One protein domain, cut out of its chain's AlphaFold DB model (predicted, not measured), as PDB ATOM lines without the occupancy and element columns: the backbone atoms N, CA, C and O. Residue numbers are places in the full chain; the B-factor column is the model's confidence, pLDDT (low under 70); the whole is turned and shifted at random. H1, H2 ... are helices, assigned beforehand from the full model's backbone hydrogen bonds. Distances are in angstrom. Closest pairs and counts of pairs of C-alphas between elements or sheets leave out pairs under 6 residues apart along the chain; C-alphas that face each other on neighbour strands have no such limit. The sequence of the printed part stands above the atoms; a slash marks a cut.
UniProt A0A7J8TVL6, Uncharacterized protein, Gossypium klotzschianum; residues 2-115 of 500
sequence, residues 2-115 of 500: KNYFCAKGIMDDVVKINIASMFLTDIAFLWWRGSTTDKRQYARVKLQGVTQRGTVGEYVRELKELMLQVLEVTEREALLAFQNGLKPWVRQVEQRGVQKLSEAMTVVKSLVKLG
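AT A GLANCE: This is residues 2 to 115 of the 500 residues of an uncharacterized protein of Gossypium klotzschianum (UniProt A0A7J8TVL6). The long helix H3 forms the base of an open U, with a small arm of H2 and H1 at its start and a head of H4, H5, H6 and H7 at its end, both on the same side of it. H4 folds back along the end of H3, H5 packs on the last residues of H3, H7 packs on both H4 and H5, and short H6 packs on H5 toward the head's far end. The printed part has 114 residues with seven named helices, H1 to H7 in chain order, and no named strand: all helix. It is loose, with a radius of gyration of the C-alphas of 19.2 A and spans of 57 by 29 by 25 A.

HOW THE PARTS SIT: H3, residues 26 to 48, touches H4, residues 56 to 69, in a helical hairpin at a shallow tilt of 28 degrees; their closest C-alphas, of Ala 43 and Leu 66, are 5.8 A apart. H3 touches H5, residues 75 to 85, with residues 47 to 48 alone, C-alphas 48 and 81 closest at 5.1 A. H7, residues 101 to 113, touches H5 with residues 101 to 104 alone, at a shallow tilt of 29 degrees, the same way; C-alphas 79 and 101 are closest, at 5.3 A. H2, residues 13 to 22, is close but not clearly touching H3, C-alphas 21 and 29 closest at 7.3 A. In each of the seven helices every O i to N i+4 pair is within hydrogen-bond range.

IN THESE COORDINATES: H3 is 33.0 A long, from C-alpha 26 at (334.290, 338.605, 176.766). H4 is 20.2 A and H7 18.5 A, ending at C-alpha 113, (387.524, 341.648, 189.700). H1 is residues 2 to 7 and H6 residues 90 to 94.

THE WHOLE: C-alphas 7 and 95 are farthest apart, 58.1 A. The printed part has no cut and no long link. Residues 36, 71, 87 to 97 and 114 to 115 have pLDDT under 70.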
ATOM      1  N   LYS A   2     343.406 354.908 169.729       86.19
ATOM      2  CA  LYS A   2     344.523 355.879 169.615       86.19
ATOM      3  C   LYS A   2     344.051 357.343 169.549       86.19
ATOM      4  O   LYS A   2     344.518 358.159 170.334       86.19
ATOM      5  N   ASN A   3     343.053 357.634 168.713       91.06
ATOM      6  CA  ASN A   3     342.470 358.980 168.604       91.06
ATOM      7  C   ASN A   3     341.781 359.425 169.904       91.06
ATOM      8  O   ASN A   3     341.871 360.586 170.270       91.06
ATOM      9  N   TYR A   4     341.173 358.493 170.648       90.56
ATOM     10  CA  TYR A   4     340.583 358.773 171.962       90.56
ATOM     11  C   TYR A   4     341.641 359.216 172.984       90.56
ATOM     12  O   TYR A   4     341.423 360.187 173.701       90.56
ATOM     13  N   PHE A   5     342.803 358.552 173.032       93.38
ATOM     14  CA  PHE A   5     343.898 358.971 173.915       93.38
ATOM     15  C   PHE A   5     344.487 360.323 173.508       93.38
ATOM     16  O   PHE A   5     344.768 361.134 174.383       93.38
ATOM     17  N   CYS A   6     344.601 360.576 172.200       90.19
ATOM     18  CA  CYS A   6     345.041 361.863 171.662       90.19
ATOM     19  C   CYS A   6     344.075 362.995 172.058       90.19
ATOM     20  O   CYS A   6     344.491 363.976 172.662       90.19
ATOM     21  N   ALA A   7     342.769 362.806 171.838       92.31
ATOM     22  CA  ALA A   7     341.735 363.790 172.167       92.31
ATOM     23  C   ALA A   7     341.571 364.024 173.681       92.31
ATOM     24  O   ALA A   7     341.211 365.117 174.104       92.31
ATOM     25  N   LYS A   8     341.830 363.008 174.515       90.06
ATOM     26  CA  LYS A   8     341.785 363.122 175.983       90.06
ATOM     27  C   LYS A   8     343.106 363.586 176.611       90.06
ATOM     28  O   LYS A   8     343.172 363.666 177.834       90.06
ATOM     29  N   GLY A   9     344.148 363.851 175.818       91.62
ATOM     30  CA  GLY A   9     345.468 364.245 176.330       91.62
ATOM     31  C   GLY A   9     346.145 363.171 177.191       91.62
ATOM     32  O   GLY A   9     347.009 363.475 178.010       91.62
ATOM     33  N   ILE A  10     345.753 361.901 177.046       91.25
ATOM     34  CA  ILE A  10     346.293 360.804 177.854       91.25
ATOM     35  C   ILE A  10     347.611 360.366 177.229       91.25
ATOM     36  O   ILE A  10     347.628 359.620 176.250       91.25
ATOM     37  N   MET A  11     348.717 360.834 177.802       86.56
ATOM     38  CA  MET A  11     350.066 360.530 177.320       86.56
ATOM     39  C   MET A  11     350.724 359.344 178.026       86.56
ATOM     40  O   MET A  11     351.541 358.674 177.399       86.56
ATOM     41  N   ASP A  12     350.341 359.047 179.268       90.62
ATOM     42  CA  ASP A  12     350.949 357.970 180.052       90.62
ATOM     43  C   ASP A  12     350.533 356.579 179.550       90.62
ATOM     44  O   ASP A  12     349.346 356.253 179.465       90.62
ATOM     45  N   ASP A  13     351.518 355.745 179.218       84.94
ATOM     46  CA  ASP A  13     351.274 354.428 178.629       84.94
ATOM     47  C   ASP A  13     350.637 353.444 179.616       84.94
ATOM     48  O   ASP A  13     349.842 352.596 179.207       84.94
ATOM     49  N   VAL A  14     350.900 353.578 180.919       83.62
ATOM     50  CA  VAL A  14     350.281 352.733 181.950       83.62
ATOM     51  C   VAL A  14     348.790 353.050 182.054       83.62
ATOM     52  O   VAL A  14     347.957 352.140 182.064       83.62
ATOM     53  N   VAL A  15     348.437 354.334 182.047       84.56
ATOM     54  CA  VAL A  15     347.054 354.818 182.042       84.56
ATOM     55  C   VAL A  15     346.350 354.422 180.742       84.56
ATOM     56  O   VAL A  15     345.232 353.907 180.800       84.56
ATOM     57  N   LYS A  16     347.002 354.550 179.576       89.88
ATOM     58  CA  LYS A  16     346.454 354.072 178.292       89.88
ATOM     59  C   LYS A  16     346.153 352.578 178.325       89.88
ATOM     60  O   LYS A  16     345.074 352.174 177.902       89.88
ATOM     61  N   ILE A  17     347.076 351.754 178.828       86.69
ATOM     62  CA  ILE A  17     346.895 350.299 178.925       86.69
ATOM     63  C   ILE A  17     345.742 349.963 179.874       86.69
ATOM     64  O   ILE A  17     344.913 349.113 179.546       86.69
ATOM     65  N   ASN A  18     345.656 350.634 181.024       84.25
ATOM     66  CA  ASN A  18     344.594 350.392 181.995       84.25
ATOM     67  C   ASN A  18     343.220 350.751 181.410       84.25
ATOM     68  O   ASN A  18     342.307 349.927 181.408       84.25
ATOM     69  N   ILE A  19     343.108 351.931 180.802       85.88
ATOM     70  CA  ILE A  19     341.878 352.386 180.150       85.88
ATOM     71  C   ILE A  19     341.514 351.466 178.984       85.88
ATOM     72  O   ILE A  19     340.388 350.989 178.928       85.88
ATOM     73  N   ALA A  20     342.460 351.134 178.098       89.19
ATOM     74  CA  ALA A  20     342.232 350.194 177.000       89.19
ATOM     75  C   ALA A  20     341.748 348.827 177.505       89.19
ATOM     76  O   ALA A  20     340.873 348.224 176.886       89.19
ATOM     77  N   SER A  21     342.264 348.358 178.645       83.88
ATOM     78  CA  SER A  21     341.854 347.082 179.234       83.88
ATOM     79  C   SER A  21     340.404 347.075 179.730       83.88
ATOM     80  O   SER A  21     339.775 346.021 179.706       83.88
ATOM     81  N   MET A  22     339.848 348.236 180.105       85.56
ATOM     82  CA  MET A  22     338.431 348.381 180.471       85.56
ATOM     83  C   MET A  22     337.489 348.287 179.262       85.56
ATOM     84  O   MET A  22     336.306 348.005 179.436       85.56
ATOM     85  N   PHE A  23     338.003 348.506 178.047       86.25
ATOM     86  CA  PHE A  23     337.244 348.365 176.800       86.25
ATOM     87  C   PHE A  23     337.291 346.946 176.219       86.25
ATOM     88  O   PHE A  23     336.607 346.672 175.235       86.25
ATOM     89  N   LEU A  24     338.076 346.038 176.808       88.56
ATOM     90  CA  LEU A  24     338.073 344.631 176.420       88.56
ATOM     91  C   LEU A  24     336.867 343.926 177.049       88.56
ATOM     92  O   LEU A  24     336.668 343.997 178.260       88.56
ATOM     93  N   THR A  25     336.100 343.193 176.244       87.56
ATOM     94  CA  THR A  25     334.978 342.367 176.714       87.56
ATOM     95  C   THR A  25     335.186 340.891 176.383       87.56
ATOM     96  O   THR A  25     336.031 340.525 175.559       87.56
ATOM     97  N   ASP A  26     334.427 340.032 177.066       85.69
ATOM     98  CA  ASP A  26     334.290 338.605 176.766       85.69
ATOM     99  C   ASP A  26     335.636 337.871 176.615       85.69
ATOM    100  O   ASP A  26     336.489 337.879 177.509       85.69
ATOM    101  N   ILE A  27     335.835 337.219 175.470       82.31
ATOM    102  CA  ILE A  27     336.996 336.378 175.194       82.31
ATOM    103  C   ILE A  27     338.268 337.229 175.020       82.31
ATOM    104  O   ILE A  27     339.350 336.784 175.397       82.31
ATOM    105  N   ALA A  28     338.160 338.475 174.544       86.44
ATOM    106  CA  ALA A  28     339.304 339.383 174.422       86.44
ATOM    107  C   ALA A  28     339.844 339.807 175.800       86.44
ATOM    108  O   ALA A  28     341.060 339.848 176.003       86.44
ATOM    109  N   PHE A  29     338.958 340.043 176.776       83.31
ATOM    110  CA  PHE A  29     339.360 340.319 178.159       83.31
ATOM    111  C   PHE A  29     340.022 339.101 178.816       83.31
ATOM    112  O   PHE A  29     341.063 339.231 179.468       83.31
ATOM    113  N   LEU A  30     339.456 337.906 178.611       83.75
ATOM    114  CA  LEU A  30     340.026 336.653 179.116       83.75
ATOM    115  C   LEU A  30     341.391 336.352 178.491       83.75
ATOM    116  O   LEU A  30     342.312 335.979 179.213       83.75
ATOM    117  N   TRP A  31     341.557 336.571 177.183       86.88
ATOM    118  CA  TRP A  31     342.840 336.429 176.498       86.88
ATOM    119  C   TRP A  31     343.871 337.445 176.996       86.88
ATOM    120  O   TRP A  31     345.012 337.076 177.259       86.88
ATOM    121  N   TRP A  32     343.481 338.706 177.207       82.19
ATOM    122  CA  TRP A  32     344.368 339.737 177.751       82.19
ATOM    123  C   TRP A  32     344.832 339.415 179.176       82.19
ATOM    124  O   TRP A  32     346.030 339.466 179.472       82.19
ATOM    125  N   ARG A  33     343.914 339.005 180.063       79.44
ATOM    126  CA  ARG A  33     344.277 338.530 181.407       79.44
ATOM    127  C   ARG A  33     345.121 337.259 181.354       79.44
ATOM    128  O   ARG A  33     346.124 337.169 182.057       79.44
ATOM    129  N   GLY A  34     344.770 336.306 180.498       78.00
ATOM    130  CA  GLY A  34     345.529 335.076 180.287       78.00
ATOM    131  C   GLY A  34     346.956 335.357 179.819       78.00
ATOM    132  O   GLY A  34     347.903 334.958 180.477       78.00
ATOM    133  N   SER A  35     347.130 336.135 178.752       72.06
ATOM    134  CA  SER A  35     348.439 336.463 178.174       72.06
ATOM    135  C   SER A  35     349.333 337.260 179.130       72.06
ATOM    136  O   SER A  35     350.535 337.013 179.218       72.06
ATOM    137  N   THR A  36     348.761 338.201 179.889       67.44
ATOM    138  CA  THR A  36     349.528 338.985 180.871       67.44
ATOM    139  C   THR A  36     349.933 338.153 182.086       67.44
ATOM    140  O   THR A  36     351.058 338.288 182.567       67.44
ATOM    141  N   THR A  37     349.062 337.268 182.576       71.25
ATOM    142  CA  THR A  37     349.390 336.355 183.683       71.25
ATOM    143  C   THR A  37     350.347 335.243 183.264       71.25
ATOM    144  O   THR A  37     351.264 334.946 184.020       71.25
ATOM    145  N   ASP A  38     350.208 334.698 182.056       76.75
ATOM    146  CA  ASP A  38     351.074 333.650 181.512       76.75
ATOM    147  C   ASP A  38     352.508 334.155 181.325       76.75
ATOM    148  O   ASP A  38     353.450 333.557 181.842       76.75
ATOM    149  N   LYS A  39     352.688 335.341 180.724       77.06
ATOM    150  CA  LYS A  39     354.012 335.980 180.606       77.06
ATOM    151  C   LYS A  39     354.646 336.268 181.969       77.06
ATOM    152  O   LYS A  39     355.826 335.991 182.161       77.06
ATOM    153  N   ARG A  40     353.871 336.776 182.936       78.44
ATOM    154  CA  ARG A  40     354.357 337.028 184.307       78.44
ATOM    155  C   ARG A  40     354.730 335.738 185.029       78.44
ATOM    156  O   ARG A  40     355.742 335.690 185.722       78.44
ATOM    157  N   GLN A  41     353.928 334.690 184.874       78.38
ATOM    158  CA  GLN A  41     354.166 333.409 185.522       78.38
ATOM    159  C   GLN A  41     355.361 332.684 184.897       78.38
ATOM    160  O   GLN A  41     356.198 332.149 185.622       78.38
ATOM    161  N   TYR A  42     355.494 332.739 183.573       84.75
ATOM    162  CA  TYR A  42     356.676 332.278 182.858       84.75
ATOM    163  C   TYR A  42     357.932 333.018 183.331       84.75
ATOM    164  O   TYR A  42     358.916 332.370 183.683       84.75
ATOM    165  N   ALA A  43     357.882 334.350 183.436       84.75
ATOM    166  CA  ALA A  43     358.987 335.154 183.953       84.75
ATOM    167  C   ALA A  43     359.337 334.796 185.410       84.75
ATOM    168  O   ALA A  43     360.514 334.670 185.731       84.75
ATOM    169  N   ARG A  44     358.347 334.527 186.278       83.06
ATOM    170  CA  ARG A  44     358.570 334.036 187.656       83.06
ATOM    171  C   ARG A  44     359.281 332.685 187.692       83.06
ATOM    172  O   ARG A  44     360.255 332.525 188.422       83.06
ATOM    173  N   VAL A  45     358.823 331.717 186.899       86.25
ATOM    174  CA  VAL A  45     359.459 330.391 186.809       86.25
ATOM    175  C   VAL A  45     360.873 330.513 186.238       86.25
ATOM    176  O   VAL A  45     361.807 329.880 186.730       86.25
ATOM    177  N   LYS A  46     361.057 331.371 185.232       86.56
ATOM    178  CA  LYS A  46     362.357 331.643 184.622       86.56
ATOM    179  C   LYS A  46     363.316 332.325 185.598       86.56
ATOM    180  O   LYS A  46     364.478 331.937 185.639       86.56
ATOM    181  N   LEU A  47     362.828 333.257 186.415       86.50
ATOM    182  CA  LEU A  47     363.586 333.919 187.477       86.50
ATOM    183  C   LEU A  47     364.086 332.904 188.510       86.50
ATOM    184  O   LEU A  47     365.260 332.912 188.854       86.50
ATOM    185  N   GLN A  48     363.236 331.971 188.944       84.75
ATOM    186  CA  GLN A  48     363.629 330.910 189.882       84.75
ATOM    187  C   GLN A  48     364.688 329.951 189.308       84.75
ATOM    188  O   GLN A  48     365.441 329.340 190.065       84.75
ATOM    189  N   GLY A  49     364.747 329.814 187.980       83.62
ATOM    190  CA  GLY A  49     365.676 328.939 187.260       83.62
ATOM    191  C   GLY A  49     366.804 329.661 186.520       83.62
ATOM    192  O   GLY A  49     367.467 329.036 185.687       83.62
ATOM    193  N   VAL A  50     367.009 330.959 186.763       85.75
ATOM    194  CA  VAL A  50     368.053 331.738 186.089       85.75
ATOM    195  C   VAL A  50     369.423 331.161 186.448       85.75
ATOM    196  O   VAL A  50     369.670 330.771 187.585       85.75
ATOM    197  N   THR A  51     370.316 331.030 185.469       85.06
ATOM    198  CA  THR A  51     371.654 330.455 185.679       85.06
ATOM    199  C   THR A  51     372.693 331.246 184.911       85.06
ATOM    200  O   THR A  51     372.451 331.656 183.778       85.06
ATOM    201  N   GLN A  52     373.865 331.450 185.512       81.88
ATOM    202  CA  GLN A  52     374.967 332.138 184.854       81.88
ATOM    203  C   GLN A  52     375.497 331.286 183.686       81.88
ATOM    204  O   GLN A  52     376.235 330.324 183.897       81.88
ATOM    205  N   ARG A  53     375.115 331.640 182.453       79.25
ATOM    206  CA  ARG A  53     375.615 331.020 181.209       79.25
ATOM    207  C   ARG A  53     376.865 331.698 180.640       79.25
ATOM    208  O   ARG A  53     377.611 331.052 179.913       79.25
ATOM    209  N   GLY A  54     377.089 332.966 180.978       78.31
ATOM    210  CA  GLY A  54     378.187 333.788 180.464       78.31
ATOM    211  C   GLY A  54     378.877 334.593 181.564       78.31
ATOM    212  O   GLY A  54     379.145 334.097 182.665       78.31
ATOM    213  N   THR A  55     379.171 335.856 181.280       83.94
ATOM    214  CA  THR A  55     379.738 336.770 182.275       83.94
ATOM    215  C   THR A  55     378.729 337.070 183.386       83.94
ATOM    216  O   THR A  55     377.512 336.982 183.211       83.94
ATOM    217  N   VAL A  56     379.226 337.474 184.557       83.06
ATOM    218  CA  VAL A  56     378.354 337.941 185.648       83.06
ATOM    219  C   VAL A  56     377.532 339.160 185.218       83.06
ATOM    220  O   VAL A  56     376.390 339.304 185.646       83.06
ATOM    221  N   GLY A  57     378.086 340.027 184.363       82.88
ATOM    222  CA  GLY A  57     377.382 341.205 183.855       82.88
ATOM    223  C   GLY A  57     376.135 340.841 183.046       82.88
ATOM    224  O   GLY A  57     375.068 341.404 183.283       82.88
ATOM    225  N   GLU A  58     376.248 339.858 182.151       85.88
ATOM    226  CA  GLU A  58     375.122 339.351 181.354       85.88
ATOM    227  C   GLU A  58     374.056 338.697 182.233       85.88
ATOM    228  O   GLU A  58     372.869 338.961 182.063       85.88
ATOM    229  N   TYR A  59     374.481 337.920 183.227       87.56
ATOM    230  CA  TYR A  59     373.581 337.292 184.190       87.56
ATOM    231  C   TYR A  59     372.804 338.313 185.034       87.56
ATOM    232  O   TYR A  59     371.591 338.203 185.192       87.56
ATOM    233  N   VAL A  60     373.482 339.341 185.556       87.19
ATOM    234  CA  VAL A  60     372.837 340.419 186.326       87.19
ATOM    235  C   VAL A  60     371.834 341.183 185.463       87.19
ATOM    236  O   VAL A  60     370.788 341.589 185.967       87.19
ATOM    237  N   ARG A  61     372.136 341.383 184.176       88.75
ATOM    238  CA  ARG A  61     371.219 342.018 183.224       88.75
ATOM    239  C   ARG A  61     369.962 341.171 183.012       88.75
ATOM    240  O   ARG A  61     368.871 341.704 183.170       88.75
ATOM    241  N   GLU A  62     370.112 339.871 182.751       87.75
ATOM    242  CA  GLU A  62     368.986 338.935 182.576       87.75
ATOM    243  C   GLU A  62     368.122 338.838 183.845       87.75
ATOM    244  O   GLU A  62     366.896 338.877 183.772       87.75
ATOM    245  N   LEU A  63     368.746 338.801 185.028       87.50
ATOM    246  CA  LEU A  63     368.018 338.818 186.299       87.50
ATOM    247  C   LEU A  63     367.179 340.095 186.454       87.50
ATOM    248  O   LEU A  63     366.002 340.013 186.801       87.50
ATOM    249  N   LYS A  64     367.769 341.272 186.206       87.69
ATOM    250  CA  LYS A  64     367.061 342.558 186.321       87.69
ATOM    251  C   LYS A  64     365.888 342.644 185.353       87.69
ATOM    252  O   LYS A  64     364.825 343.114 185.735       87.69
ATOM    253  N   GLU A  65     366.060 342.162 184.130       88.31
ATOM    254  CA  GLU A  65     364.992 342.131 183.134       88.31
ATOM    255  C   GLU A  65     363.822 341.241 183.579       88.31
ATOM    256  O   GLU A  65     362.666 341.658 183.519       88.31
ATOM    257  N   LEU A  66     364.110 340.057 184.126       86.94
ATOM    258  CA  LEU A  66     363.087 339.169 184.688       86.94
ATOM    259  C   LEU A  66     362.381 339.787 185.904       86.94
ATOM    260  O   LEU A  66     361.173 339.612 186.060       86.94
ATOM    261  N   MET A  67     363.101 340.542 186.738       84.19
ATOM    262  CA  MET A  67     362.501 341.272 187.858       84.19
ATOM    263  C   MET A  67     361.532 342.364 187.397       84.19
ATOM    264  O   MET A  67     360.509 342.562 188.039       84.19
ATOM    265  N   LEU A  68     361.810 343.038 186.278       84.62
ATOM    266  CA  LEU A  68     360.913 344.054 185.716       84.62
ATOM    267  C   LEU A  68     359.639 343.441 185.116       84.62
ATOM    268  O   LEU A  68     358.575 344.053 185.154       84.62
ATOM    269  N   GLN A  69     359.727 342.222 184.579       80.44
ATOM    270  CA  GLN A  69     358.575 341.519 184.001       80.44
ATOM    271  C   GLN A  69     357.613 340.966 185.062       80.44
ATOM    272  O   GLN A  69     356.439 340.716 184.776       80.44
ATOM    273  N   VAL A  70     358.084 340.784 186.296       80.69
ATOM    274  CA  VAL A  70     357.291 340.287 187.415       80.69
ATOM    275  C   VAL A  70     356.950 341.467 188.330       80.69
ATOM    276  O   VAL A  70     357.757 341.870 189.153       80.69
ATOM    277  N   LEU A  71     355.727 341.999 188.215       66.38
ATOM    278  CA  LEU A  71     355.263 343.196 188.950       66.38
ATOM    279  C   LEU A  71     355.415 343.149 190.484       66.38
ATOM    280  O   LEU A  71     355.334 344.187 191.129       66.38
ATOM    281  N   GLU A  72     355.636 341.972 191.065       72.81
ATOM    282  CA  GLU A  72     355.906 341.790 192.492       72.81
ATOM    283  C   GLU A  72     356.949 340.678 192.655       72.81
ATOM    284  O   GLU A  72     356.596 339.502 192.802       72.81
ATOM    285  N   VAL A  73     358.232 341.027 192.542       75.19
ATOM    286  CA  VAL A  73     359.333 340.185 193.031       75.19
ATOM    287  C   VAL A  73     359.725 340.701 194.401       75.19
ATOM    288  O   VAL A  73     360.108 341.860 194.543       75.19
ATOM    289  N   THR A  74     359.657 339.847 195.417       81.56
ATOM    290  CA  THR A  74     360.199 340.212 196.727       81.56
ATOM    291  C   THR A  74     361.728 340.219 196.678       81.56
ATOM    292  O   THR A  74     362.341 339.392 196.001       81.56
ATOM    293  N   GLU A  75     362.381 341.114 197.426       80.94
ATOM    294  CA  GLU A  75     363.855 341.166 197.469       80.94
ATOM    295  C   GLU A  75     364.462 339.810 197.870       80.94
ATOM    296  O   GLU A  75     365.481 339.384 197.326       80.94
ATOM    297  N   ARG A  76     363.765 339.076 198.743       80.19
ATOM    298  CA  ARG A  76     364.119 337.718 199.160       80.19
ATOM    299  C   ARG A  76     364.069 336.707 198.012       80.19
ATOM    300  O   ARG A  76     364.988 335.902 197.880       80.19
ATOM    301  N   GLU A  77     363.029 336.728 197.180       83.00
ATOM    302  CA  GLU A  77     362.933 335.858 195.997       83.00
ATOM    303  C   GLU A  77     364.012 336.192 194.965       83.00
ATOM    304  O   GLU A  77     364.636 335.281 194.419       83.00
ATOM    305  N   ALA A  78     364.280 337.481 194.743       85.12
ATOM    306  CA  ALA A  78     365.335 337.927 193.839       85.12
ATOM    307  C   ALA A  78     366.729 337.506 194.325       85.12
ATOM    308  O   ALA A  78     367.551 337.062 193.527       85.12
ATOM    309  N   LEU A  79     366.989 337.597 195.632       84.06
ATOM    310  CA  LEU A  79     368.227 337.132 196.259       84.06
ATOM    311  C   LEU A  79     368.423 335.630 196.114       84.06
ATOM    312  O   LEU A  79     369.507 335.193 195.735       84.06
ATOM    313  N   LEU A  80     367.382 334.842 196.384       81.81
ATOM    314  CA  LEU A  80     367.438 333.389 196.245       81.81
ATOM    315  C   LEU A  80     367.673 332.985 194.785       81.81
ATOM    316  O   LEU A  80     368.514 332.130 194.520       81.81
ATOM    317  N   ALA A  81     366.990 333.627 193.834       85.88
ATOM    318  CA  ALA A  81     367.243 333.443 192.406       85.88
ATOM    319  C   ALA A  81     368.690 333.810 192.037       85.88
ATOM    320  O   ALA A  81     369.388 333.019 191.400       85.88
ATOM    321  N   PHE A  82     369.168 334.968 192.504       86.12
ATOM    322  CA  PHE A  82     370.521 335.455 192.248       86.12
ATOM    323  C   PHE A  82     371.592 334.498 192.781       86.12
ATOM    324  O   PHE A  82     372.531 334.167 192.056       86.12
ATOM    325  N   GLN A  83     371.434 334.020 194.016       82.88
ATOM    326  CA  GLN A  83     372.331 333.055 194.643       82.88
ATOM    327  C   GLN A  83     372.279 331.708 193.914       82.88
ATOM    328  O   GLN A  83     373.320 331.213 193.501       82.88
ATOM    329  N   ASN A  84     371.095 331.148 193.655       80.44
ATOM    330  CA  ASN A  84     370.949 329.841 193.002       80.44
ATOM    331  C   ASN A  84     371.483 329.812 191.561       80.44
ATOM    332  O   ASN A  84     371.997 328.782 191.112       80.44
ATOM    333  N   GLY A  85     371.389 330.926 190.834       82.50
ATOM    334  CA  GLY A  85     371.916 331.024 189.476       82.50
ATOM    335  C   GLY A  85     373.434 331.176 189.395       82.50
ATOM    336  O   GLY A  85     374.024 330.823 188.370       82.50
ATOM    337  N   LEU A  86     374.090 331.584 190.486       80.31
ATOM    338  CA  LEU A  86     375.549 331.665 190.629       80.31
ATOM    339  C   LEU A  86     376.138 330.351 191.168       80.31
ATOM    340  O   LEU A  86     376.886 330.339 192.145       80.31
ATOM    341  N   LYS A  87     375.819 329.223 190.524       67.06
ATOM    342  CA  LYS A  87     376.137 327.855 190.990       67.06
ATOM    343  C   LYS A  87     377.582 327.618 191.500       67.06
ATOM    344  O   LYS A  87     377.715 326.899 192.488       67.06
ATOM    345  N   PRO A  88     378.661 328.190 190.921       63.47
ATOM    346  CA  PRO A  88     380.027 328.024 191.450       63.47
ATOM    347  C   PRO A  88     380.348 328.897 192.677       63.47
ATOM    348  O   PRO A  88     381.280 328.598 193.420       63.47
ATOM    349  N   TRP A  89     379.587 329.971 192.891       64.19
ATOM    350  CA  TRP A  89     379.902 331.056 193.825       64.19
ATOM    351  C   TRP A  89     378.932 331.162 195.000       64.19
ATOM    352  O   TRP A  89     379.226 331.896 195.942       64.19
ATOM    353  N   VAL A  90     377.826 330.403 194.979       62.00
ATOM    354  CA  VAL A  90     376.789 330.380 196.032       62.00
ATOM    355  C   VAL A  90     377.418 330.339 197.417       62.00
ATOM    356  O   VAL A  90     377.123 331.181 198.250       62.00
ATOM    357  N   ARG A  91     378.395 329.450 197.623       58.19
ATOM    358  CA  ARG A  91     379.071 329.273 198.915       58.19
ATOM    359  C   ARG A  91     379.875 330.485 199.381       58.19
ATOM    360  O   ARG A  91     379.950 330.711 200.581       58.19
ATOM    361  N   GLN A  92     380.480 331.249 198.473       61.34
ATOM    362  CA  GLN A  92     381.233 332.458 198.836       61.34
ATOM    363  C   GLN A  92     380.319 333.656 199.086       61.34
ATOM    364  O   GLN A  92     380.641 334.500 199.922       61.34
ATOM    365  N   VAL A  93     379.191 333.731 198.379       67.50
ATOM    366  CA  VAL A  93     378.174 334.765 198.605       67.50
ATOM    367  C   VAL A  93     377.414 334.484 199.908       67.50
ATOM    368  O   VAL A  93     377.215 335.389 200.710       67.50
ATOM    369  N   GLU A  94     377.079 333.220 200.173       65.44
ATOM    370  CA  GLU A  94     376.350 332.766 201.365       65.44
ATOM    371  C   GLU A  94     377.214 332.828 202.638       65.44
ATOM    372  O   GLU A  94     376.726 333.233 203.690       65.44
ATOM    373  N   GLN A  95     378.526 332.558 202.548       62.09
ATOM    374  CA  GLN A  95     379.466 332.740 203.670       62.09
ATOM    375  C   GLN A  95     379.586 334.187 204.162       62.09
ATOM    376  O   GLN A  95     380.040 334.402 205.282       62.09
ATOM    377  N   ARG A  96     379.202 335.174 203.345       64.81
ATOM    378  CA  ARG A  96     379.223 336.593 203.725       64.81
ATOM    379  C   ARG A  96     377.909 337.075 204.347       64.81
ATOM    380  O   ARG A  96     377.846 338.226 204.746       64.81
ATOM    381  N   GLY A  97     376.890 336.215 204.453       62.72
ATOM    382  CA  GLY A  97     375.645 336.539 205.159       62.72
ATOM    383  C   GLY A  97     374.837 337.675 204.526       62.72
ATOM    384  O   GLY A  97     374.164 338.415 205.237       62.72
ATOM    385  N   VAL A  98     374.914 337.832 203.203       72.31
ATOM    386  CA  VAL A  98     374.308 338.969 202.503       72.31
ATOM    387  C   VAL A  98     372.780 338.894 202.532       72.31
ATOM    388  O   VAL A  98     372.192 337.932 202.035       72.31
ATOM    389  N   GLN A  99     372.142 339.941 203.064       72.69
ATOM    390  CA  GLN A  99     370.681 340.039 203.176       72.69
ATOM    391  C   GLN A  99     370.025 340.907 202.095       72.69
ATOM    392  O   GLN A  99     368.803 340.885 201.980       72.69
ATOM    393  N   LYS A 100     370.813 341.655 201.308       84.38
ATOM    394  CA  LYS A 100     370.323 342.589 200.280       84.38
ATOM    395  C   LYS A 100     370.821 342.228 198.887       84.38
ATOM    396  O   LYS A 100     371.985 341.862 198.702       84.38
ATOM    397  N   LEU A 101     369.961 342.367 197.876       82.56
ATOM    398  CA  LEU A 101     370.311 341.993 196.497       82.56
ATOM    399  C   LEU A 101     371.445 342.862 195.940       82.56
ATOM    400  O   LEU A 101     372.341 342.365 195.258       82.56
ATOM    401  N   SER A 102     371.421 344.158 196.246       83.06
ATOM    402  CA  SER A 102     372.435 345.129 195.819       83.06
ATOM    403  C   SER A 102     373.820 344.783 196.366       83.06
ATOM    404  O   SER A 102     374.791 344.728 195.611       83.06
ATOM    405  N   GLU A 103     373.899 344.458 197.653       85.25
ATOM    406  CA  GLU A 103     375.120 344.001 198.307       85.25
ATOM    407  C   GLU A 103     375.631 342.709 197.653       85.25
ATOM    408  O   GLU A 103     376.806 342.617 197.292       85.25
ATOM    409  N   ALA A 104     374.741 341.759 197.351       83.38
ATOM    410  CA  ALA A 104     375.119 340.513 196.688       83.38
ATOM    411  C   ALA A 104     375.699 340.781 195.288       83.38
ATOM    412  O   ALA A 104     376.734 340.221 194.921       83.38
ATOM    413  N   MET A 105     375.098 341.698 194.522       85.06
ATOM    414  CA  MET A 105     375.626 342.127 193.224       85.06
ATOM    415  C   MET A 105     377.010 342.784 193.343       85.06
ATOM    416  O   MET A 105     377.870 342.541 192.493       85.06
ATOM    417  N   THR A 106     377.254 343.595 194.379       86.31
ATOM    418  CA  THR A 106     378.571 344.223 194.604       86.31
ATOM    419  C   THR A 106     379.643 343.208 194.986       86.31
ATOM    420  O   THR A 106     380.732 343.234 194.413       86.31
ATOM    421  N   VAL A 107     379.329 342.256 195.871       83.56
ATOM    422  CA  VAL A 107     380.240 341.174 196.267       83.56
ATOM    423  C   VAL A 107     380.663 340.365 195.048       83.56
ATOM    424  O   VAL A 107     381.853 340.129 194.855       83.56
ATOM    425  N   VAL A 108     379.717 339.986 194.187       82.50
ATOM    426  CA  VAL A 108     380.022 339.184 192.996       82.50
ATOM    427  C   VAL A 108     380.855 339.983 191.992       82.50
ATOM    428  O   VAL A 108     381.830 339.452 191.463       82.50
ATOM    429  N   LYS A 109     380.557 341.272 191.774       82.50
ATOM    430  CA  LYS A 109     381.412 342.149 190.951       82.50
ATOM    431  C   LYS A 109     382.849 342.208 191.483       82.50
ATOM    432  O   LYS A 109     383.790 342.086 190.701       82.50
ATOM    433  N   SER A 110     383.021 342.337 192.796       81.19
ATOM    434  CA  SER A 110     384.338 342.351 193.442       81.19
ATOM    435  C   SER A 110     385.053 341.001 193.342       81.19
ATOM    436  O   SER A 110     386.242 340.969 193.046       81.19
ATOM    437  N   LEU A 111     384.347 339.876 193.505       76.12
ATOM    438  CA  LEU A 111     384.912 338.528 193.350       76.12
ATOM    439  C   LEU A 111     385.434 338.275 191.931       76.12
ATOM    440  O   LEU A 111     386.517 337.715 191.763       76.12
ATOM    441  N   VAL A 112     384.692 338.725 190.915       75.81
ATOM    442  CA  VAL A 112     385.117 338.639 189.511       75.81
ATOM    443  C   VAL A 112     386.350 339.507 189.263       75.81
ATOM    444  O   VAL A 112     387.292 339.051 188.620       75.81
ATOM    445  N   LYS A 113     386.381 340.726 189.819       78.19
ATOM    446  CA  LYS A 113     387.524 341.648 189.700       78.19
ATOM    447  C   LYS A 113     388.795 341.107 190.366       78.19
ATOM    448  O   LYS A 113     389.889 341.395 189.899       78.19
ATOM    449  N   LEU A 114     388.653 340.297 191.414       67.88
ATOM    450  CA  LEU A 114     389.762 339.650 192.123       67.88
ATOM    451  C   LEU A 114     390.247 338.347 191.460       67.88
ATOM    452  O   LEU A 114     391.133 337.690 192.000       67.88
ATOM    453  N   GLY A 115     389.687 337.947 190.312       57.03
ATOM    454  CA  GLY A 115     390.203 336.818 189.531       57.03
ATOM    455  C   GLY A 115     390.037 335.442 190.187       57.03
ATOM    456  O   GLY A 115     390.624 334.473 189.718       57.03
TER     457      GLY A 115